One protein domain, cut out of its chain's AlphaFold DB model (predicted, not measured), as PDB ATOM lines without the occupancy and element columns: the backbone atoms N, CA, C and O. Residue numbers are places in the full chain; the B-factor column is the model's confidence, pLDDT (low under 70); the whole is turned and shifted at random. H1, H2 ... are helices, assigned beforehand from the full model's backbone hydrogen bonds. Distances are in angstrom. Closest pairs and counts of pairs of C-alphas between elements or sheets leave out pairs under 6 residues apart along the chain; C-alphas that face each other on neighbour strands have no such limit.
ATOM      1  N   GLU A   2     -25.661  44.867  -8.978       68.25
ATOM      2  CA  GLU A   2     -26.450  44.119  -7.964       68.25
ATOM      3  C   GLU A   2     -27.738  43.473  -8.504       68.25
ATOM      4  O   GLU A   2     -28.074  42.357  -8.123       68.25
ATOM      5  N   ILE A   3     -28.439  44.134  -9.434       75.38
ATOM      6  CA  ILE A   3     -29.684  43.597 -10.018       75.38
ATOM      7  C   ILE A   3     -29.423  42.301 -10.797       75.38
ATOM      8  O   ILE A   3     -30.218  41.371 -10.730       75.38
ATOM      9  N   GLU A   4     -28.294  42.225 -11.500       79.12
ATOM     10  CA  GLU A   4     -27.900  41.058 -12.292       79.12
ATOM     11  C   GLU A   4     -27.585  39.857 -11.393       79.12
ATOM     12  O   GLU A   4     -28.171  38.794 -11.568       79.12
ATOM     13  N   LYS A   5     -26.792  40.072 -10.334       81.75
ATOM     14  CA  LYS A   5     -26.557  39.098  -9.258       81.75
ATOM     15  C   LYS A   5     -27.866  38.572  -8.663       81.75
ATOM     16  O   LYS A   5     -28.036  37.365  -8.518       81.75
ATOM     17  N   LEU A   6     -28.816  39.464  -8.374       84.00
ATOM     18  CA  LEU A   6     -30.126  39.089  -7.837       84.00
ATOM     19  C   LEU A   6     -30.960  38.274  -8.841       84.00
ATOM     20  O   LEU A   6     -31.709  37.380  -8.447       84.00
ATOM     21  N   ASN A   7     -30.843  38.586 -10.133       85.06
ATOM     22  CA  ASN A   7     -31.541  37.881 -11.202       85.06
ATOM     23  C   ASN A   7     -30.980  36.465 -11.383       85.06
ATOM     24  O   ASN A   7     -31.753  35.509 -11.418       85.06
ATOM     25  N   ILE A   8     -29.651  36.327 -11.394       86.19
ATOM     26  CA  ILE A   8     -28.942  35.040 -11.431       86.19
ATOM     27  C   ILE A   8     -29.307  34.197 -10.209       86.19
ATOM     28  O   ILE A   8     -29.696  33.042 -10.351       86.19
ATOM     29  N   TYR A   9     -29.275  34.790  -9.012       87.56
ATOM     30  CA  TYR A   9     -29.655  34.110  -7.773       87.56
ATOM     31  C   TYR A   9     -31.090  33.571  -7.838       87.56
ATOM     32  O   TYR A   9     -31.348  32.408  -7.530       87.56
ATOM     33  N   LYS A  10     -32.047  34.402  -8.277       87.25
ATOM     34  CA  LYS A  10     -33.444  33.980  -8.444       87.25
ATOM     35  C   LYS A  10     -33.596  32.879  -9.485       87.25
ATOM     36  O   LYS A  10     -34.355  31.952  -9.232       87.25
ATOM     37  N   ARG A  11     -32.890  32.983 -10.612       88.50
ATOM     38  CA  ARG A  11     -32.885  31.972 -11.672       88.50
ATOM     39  C   ARG A  11     -32.359  30.645 -11.149       88.50
ATOM     40  O   ARG A  11     -33.076  29.665 -11.221       88.50
ATOM     41  N   LEU A  12     -31.176  30.606 -10.547       87.38
ATOM     42  CA  LEU A  12     -30.614  29.363 -10.007       87.38
ATOM     43  C   LEU A  12     -31.520  28.737  -8.939       87.38
ATOM     44  O   LEU A  12     -31.728  27.527  -8.936       87.38
ATOM     45  N   ARG A  13     -32.138  29.560  -8.088       85.88
ATOM     46  CA  ARG A  13     -33.134  29.092  -7.117       85.88
ATOM     47  C   ARG A  13     -34.380  28.488  -7.779       85.88
ATOM     48  O   ARG A  13     -34.955  27.555  -7.231       85.88
ATOM     49  N   ASP A  14     -34.797  29.014  -8.929       87.44
ATOM     50  CA  ASP A  14     -35.893  28.463  -9.742       87.44
ATOM     51  C   ASP A  14     -35.538  27.069 -10.297       87.44
ATOM     52  O   ASP A  14     -36.386  26.184 -10.360       87.44
ATOM     53  N   PHE A  15     -34.251  26.828 -10.570       84.12
ATOM     54  CA  PHE A  15     -33.686  25.536 -10.986       84.12
ATOM     55  C   PHE A  15     -33.388  24.572  -9.817       84.12
ATOM     56  O   PHE A  15     -32.534  23.697  -9.926       84.12
ATOM     57  N   ASN A  16     -34.098  24.702  -8.692       81.75
ATOM     58  CA  ASN A  16     -33.926  23.895  -7.473       81.75
ATOM     59  C   ASN A  16     -32.563  24.017  -6.770       81.75
ATOM     60  O   ASN A  16     -32.291  23.235  -5.857       81.75
ATOM     61  N   VAL A  17     -31.706  24.982  -7.124       83.81
ATOM     62  CA  VAL A  17     -30.446  25.163  -6.392       83.81
ATOM     63  C   VAL A  17     -30.762  25.657  -4.973       83.81
ATOM     64  O   VAL A  17     -31.453  26.674  -4.817       83.81
ATOM     65  N   PRO A  18     -30.278  24.974  -3.917       85.12
ATOM     66  CA  PRO A  18     -30.533  25.386  -2.547       85.12
ATOM     67  C   PRO A  18     -29.993  26.789  -2.280       85.12
ATOM     68  O   PRO A  18     -28.851  27.103  -2.613       85.12
ATOM     69  N   ALA A  19     -30.786  27.609  -1.587       85.00
ATOM     70  CA  ALA A  19     -30.371  28.953  -1.190       85.00
ATOM     71  C   ALA A  19     -29.062  28.943  -0.384       85.00
ATOM     72  O   ALA A  19     -28.263  29.848  -0.558       85.00
ATOM     73  N   GLN A  30     -14.203  34.300  -5.087       87.69
ATOM     74  CA  GLN A  30     -13.683  33.469  -6.178       87.69
ATOM     75  C   GLN A  30     -14.800  32.710  -6.895       87.69
ATOM     76  O   GLN A  30     -14.867  32.758  -8.124       87.69
ATOM     77  N   ASP A  31     -15.673  32.035  -6.149       87.31
ATOM     78  CA  ASP A  31     -16.758  31.242  -6.736       87.31
ATOM     79  C   ASP A  31     -17.789  32.151  -7.411       87.31
ATOM     80  O   ASP A  31     -18.242  31.874  -8.525       87.31
ATOM     81  N   LEU A  32     -18.084  33.303  -6.801       88.06
ATOM     82  CA  LEU A  32     -18.926  34.330  -7.398       88.06
ATOM     83  C   LEU A  32     -18.347  34.854  -8.719       88.06
ATOM     84  O   LEU A  32     -19.091  35.004  -9.688       88.06
ATOM     85  N   ASP A  33     -17.045  35.141  -8.786       89.44
ATOM     86  CA  ASP A  33     -16.396  35.604 -10.019       89.44
ATOM     87  C   ASP A  33     -16.449  34.534 -11.119       89.44
ATOM     88  O   ASP A  33     -16.773  34.854 -12.265       89.44
ATOM     89  N   VAL A  34     -16.222  33.261 -10.778       88.88
ATOM     90  CA  VAL A  34     -16.352  32.135 -11.719       88.88
ATOM     91  C   VAL A  34     -17.790  32.002 -12.223       88.88
ATOM     92  O   VAL A  34     -18.000  31.872 -13.430       88.88
ATOM     93  N   LEU A  35     -18.781  32.095 -11.334       87.69
ATOM     94  CA  LEU A  35     -20.200  32.019 -11.680       87.69
ATOM     95  C   LEU A  35     -20.616  33.162 -12.614       87.69
ATOM     96  O   LEU A  35     -21.235  32.917 -13.649       87.69
ATOM     97  N   ILE A  36     -20.236  34.399 -12.290       88.75
ATOM     98  CA  ILE A  36     -20.523  35.585 -13.110       88.75
ATOM     99  C   ILE A  36     -19.820  35.472 -14.468       88.75
ATOM    100  O   ILE A  36     -20.450  35.694 -15.503       88.75
ATOM    101  N   LYS A  37     -18.544  35.071 -14.509       89.94
ATOM    102  CA  LYS A  37     -17.809  34.872 -15.770       89.94
ATOM    103  C   LYS A  37     -18.429  33.782 -16.633       89.94
ATOM    104  O   LYS A  37     -18.584  33.988 -17.834       89.94
ATOM    105  N   GLY A  38     -18.798  32.648 -16.040       88.38
ATOM    106  CA  GLY A  38     -19.480  31.559 -16.739       88.38
ATOM    107  C   GLY A  38     -20.828  32.004 -17.298       88.38
ATOM    108  O   GLY A  38     -21.134  31.731 -18.458       88.38
ATOM    109  N   TRP A  39     -21.587  32.768 -16.510       89.56
ATOM    110  CA  TRP A  39     -22.852  33.355 -16.939       89.56
ATOM    111  C   TRP A  39     -22.665  34.278 -18.143       89.56
ATOM    112  O   TRP A  39     -23.289  34.069 -19.182       89.56
ATOM    113  N   HIS A  40     -21.763  35.259 -18.044       90.00
ATOM    114  CA  HIS A  40     -21.474  36.188 -19.136       90.00
ATOM    115  C   HIS A  40     -20.986  35.471 -20.393       90.00
ATOM    116  O   HIS A  40     -21.469  35.774 -21.477       90.00
ATOM    117  N   ASN A  41     -20.097  34.486 -20.261       91.81
ATOM    118  CA  ASN A  41     -19.565  33.747 -21.405       91.81
ATOM    119  C   ASN A  41     -20.670  33.019 -22.191       91.81
ATOM    120  O   ASN A  41     -20.693  33.035 -23.425       91.81
ATOM    121  N   LEU A  42     -21.627  32.423 -21.476       89.56
ATOM    122  CA  LEU A  42     -22.781  31.775 -22.091       89.56
ATOM    123  C   LEU A  42     -23.756  32.808 -22.676       89.56
ATOM    124  O   LEU A  42     -24.270  32.616 -23.777       89.56
ATOM    125  N   GLN A  43     -23.962  33.936 -22.002       89.38
ATOM    126  CA  GLN A  43     -24.812  35.013 -22.506       89.38
ATOM    127  C   GLN A  43     -24.248  35.622 -23.802       89.38
ATOM    128  O   GLN A  43     -24.986  35.831 -24.764       89.38
ATOM    129  N   GLU A  44     -22.932  35.835 -23.871       91.62
ATOM    130  CA  GLU A  44     -22.221  36.284 -25.076       91.62
ATOM    131  C   GLU A  44     -22.258  35.244 -26.201       91.62
ATOM    132  O   GLU A  44     -22.302  35.602 -27.377       91.62
ATOM    133  N   SER A  45     -22.315  33.956 -25.853       90.12
ATOM    134  CA  SER A  45     -22.501  32.867 -26.819       90.12
ATOM    135  C   SER A  45     -23.936  32.778 -27.370       90.12
ATOM    136  O   SER A  45     -24.200  31.962 -28.253       90.12
ATOM    137  N   GLY A  46     -24.862  33.615 -26.887       91.50
ATOM    138  CA  GLY A  46     -26.250  33.682 -27.354       91.50
ATOM    139  C   GLY A  46     -27.226  32.773 -26.602       91.50
ATOM    140  O   GLY A  46     -28.358  32.602 -27.059       91.50
ATOM    141  N   PHE A  47     -26.821  32.197 -25.464       89.69
ATOM    142  CA  PHE A  47     -27.727  31.426 -24.611       89.69
ATOM    143  C   PHE A  47     -28.689  32.347 -23.853       89.69
ATOM    144  O   PHE A  47     -28.352  33.472 -23.481       89.69
ATOM    145  N   LYS A  48     -29.906  31.856 -23.608       88.25
ATOM    146  CA  LYS A  48     -30.901  32.559 -22.785       88.25
ATOM    147  C   LYS A  48     -30.639  32.317 -21.305       88.25
ATOM    148  O   LYS A  48     -30.168  31.244 -20.944       88.25
ATOM    149  N   ASP A  49     -31.064  33.249 -20.454       85.38
ATOM    150  CA  ASP A  49     -30.922  33.147 -18.992       85.38
ATOM    151  C   ASP A  49     -31.400  31.800 -18.423       85.38
ATOM    152  O   ASP A  49     -30.778  31.261 -17.516       85.38
ATOM    153  N   ASP A  50     -32.485  31.236 -18.970       86.56
ATOM    154  CA  ASP A  50     -32.987  29.902 -18.616       86.56
ATOM    155  C   ASP A  50     -31.967  28.787 -18.891       86.56
ATOM    156  O   ASP A  50     -31.710  27.945 -18.033       86.56
ATOM    157  N   GLU A  51     -31.361  28.772 -20.080       89.75
ATOM    158  CA  GLU A  51     -30.400  27.730 -20.462       89.75
ATOM    159  C   GLU A  51     -29.093  27.855 -19.682       89.75
ATOM    160  O   GLU A  51     -28.486  26.851 -19.302       89.75
ATOM    161  N   ILE A  52     -28.675  29.093 -19.421       91.00
ATOM    162  CA  ILE A  52     -27.504  29.395 -18.599       91.00
ATOM    163  C   ILE A  52     -27.738  28.898 -17.173       91.00
ATOM    164  O   ILE A  52     -26.904  28.173 -16.632       91.00
ATOM    165  N   ALA A  53     -28.888  29.233 -16.587       88.94
ATOM    166  CA  ALA A  53     -29.248  28.816 -15.241       88.94
ATOM    167  C   ALA A  53     -29.337  27.292 -15.112       88.94
ATOM    168  O   ALA A  53     -28.799  26.750 -14.151       88.94
ATOM    169  N   SER A  54     -29.908  26.598 -16.103       88.31
ATOM    170  CA  SER A  54     -29.905  25.132 -16.149       88.31
ATOM    171  C   SER A  54     -28.481  24.577 -16.117       88.31
ATOM    172  O   SER A  54     -28.146  23.799 -15.229       88.31
ATOM    173  N   LYS A  55     -27.604  25.031 -17.020       88.31
ATOM    174  CA  LYS A  55     -26.215  24.551 -17.100       88.31
ATOM    175  C   LYS A  55     -25.423  24.817 -15.825       88.31
ATOM    176  O   LYS A  55     -24.690  23.945 -15.365       88.31
ATOM    177  N   ILE A  56     -25.548  26.020 -15.267       87.56
ATOM    178  CA  ILE A  56     -24.843  26.390 -14.039       87.56
ATOM    179  C   ILE A  56     -25.409  25.610 -12.852       87.56
ATOM    180  O   ILE A  56     -24.628  25.113 -12.051       87.56
ATOM    181  N   SER A  57     -26.729  25.420 -12.764       87.44
ATOM    182  CA  SER A  57     -27.328  24.584 -11.718       87.44
ATOM    183  C   SER A  57     -26.821  23.145 -11.779       87.44
ATOM    184  O   SER A  57     -26.394  22.625 -10.756       87.44
ATOM    185  N   GLU A  58     -26.756  22.529 -12.965       85.44
ATOM    186  CA  GLU A  58     -26.209  21.178 -13.142       85.44
ATOM    187  C   GLU A  58     -24.737  21.087 -12.728       85.44
ATOM    188  O   GLU A  58     -24.338  20.117 -12.084       85.44
ATOM    189  N   LEU A  59     -23.926  22.096 -13.065       83.81
ATOM    190  CA  LEU A  59     -22.529  22.165 -12.631       83.81
ATOM    191  C   LEU A  59     -22.419  22.264 -11.110       83.81
ATOM    192  O   LEU A  59     -21.657  21.504 -10.519       83.81
ATOM    193  N   ILE A  60     -23.213  23.135 -10.488       82.88
ATOM    194  CA  ILE A  60     -23.262  23.284  -9.031       82.88
ATOM    195  C   ILE A  60     -23.662  21.955  -8.388       82.88
ATOM    196  O   ILE A  60     -22.951  21.488  -7.506       82.88
ATOM    197  N   PHE A  61     -24.739  21.312  -8.852       81.00
ATOM    198  CA  PHE A  61     -25.202  20.011  -8.352       81.00
ATOM    199  C   PHE A  61     -24.122  18.932  -8.449       81.00
ATOM    200  O   PHE A  61     -23.905  18.179  -7.499       81.00
ATOM    201  N   LYS A  62     -23.400  18.899  -9.571       78.88
ATOM    202  CA  LYS A  62     -22.289  17.973  -9.790       78.88
ATOM    203  C   LYS A  62     -21.107  18.245  -8.858       78.88
ATOM    204  O   LYS A  62     -20.456  17.301  -8.421       78.88
ATOM    205  N   GLU A  63     -20.827  19.509  -8.565       72.94
ATOM    206  CA  GLU A  63     -19.709  19.924  -7.714       72.94
ATOM    207  C   GLU A  63     -19.990  19.670  -6.229       72.94
ATOM    208  O   GLU A  63     -19.128  19.160  -5.516       72.94
ATOM    209  N   ILE A  64     -21.225  19.909  -5.780       70.19
ATOM    210  CA  ILE A  64     -21.667  19.588  -4.413       70.19
ATOM    211  C   ILE A  64     -22.016  18.098  -4.228       70.19
ATOM    212  O   ILE A  64     -22.345  17.682  -3.118       70.19
ATOM    213  N   GLY A  65     -21.978  17.291  -5.297       62.53
ATOM    214  CA  GLY A  65     -22.352  15.871  -5.271       62.53
ATOM    215  C   GLY A  65     -23.832  15.623  -4.961       62.53
ATOM    216  O   GLY A  65     -24.201  14.533  -4.525       62.53
TER     217      GLY A  65
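This is residues 2 to 19 and 30 to 65 of the 75 residues of an uncharacterized protein of hydrothermal vent metagenome (UniProt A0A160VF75). The helices H2 and H3 make a splayed helical hairpin, and H1 crosses one side of it, packing on H3 with residues 8 to 12. The printed part has 54 residues with three named helices, H1, H2 and H3 along the chain, and no named strand: all helix. It is compact, with a radius of gyration of the C-alphas of 10.4 A, spanning 28 by 23 by 20 A.

Find C-alpha 30 at (-13.683, 33.469, -6.178); from there H2, residues 30 to 44, runs 20.9 A. H3, residues 49 to 63, runs 20.7 A to C-alpha 63 at (-19.709, 19.924, -7.714). Look back to C-alpha 2 at (-26.450, 44.119, -7.964) for H1, residues 2 to 14, 18.4 A long.

H2 and H3 touch as a hairpin; their closest C-alphas, Trp 39 and Ile 52, are 6.3 A apart. They run opposite ways at a steep tilt of 37 degrees, only just past shallow. H1 touches H3 with residues 8 to 12 alone, closest at the C-alphas of Leu 12 and Ala 53, 5.4 A. They run the same way at a steep tilt of 68 degrees, only just short of perpendicular. H1 and H2 are close but not clearly touching, about perpendicular at 87 degrees; their closest C-alphas, Lys 5 and Ile 36, are 8.0 A apart. In H1, H2 and H3 every O i to N i+4 pair is within hydrogen-bond range.

The C-alphas farthest apart, Ile 3 and Gly 65, are 29.1 A apart. Residues 20 to 29 are not printed; C-alphas 19 and 30 are 18.0 A apart across this cut. The link from H2 to H3 is tight. Residues 2 and 65 have pLDDT under 70.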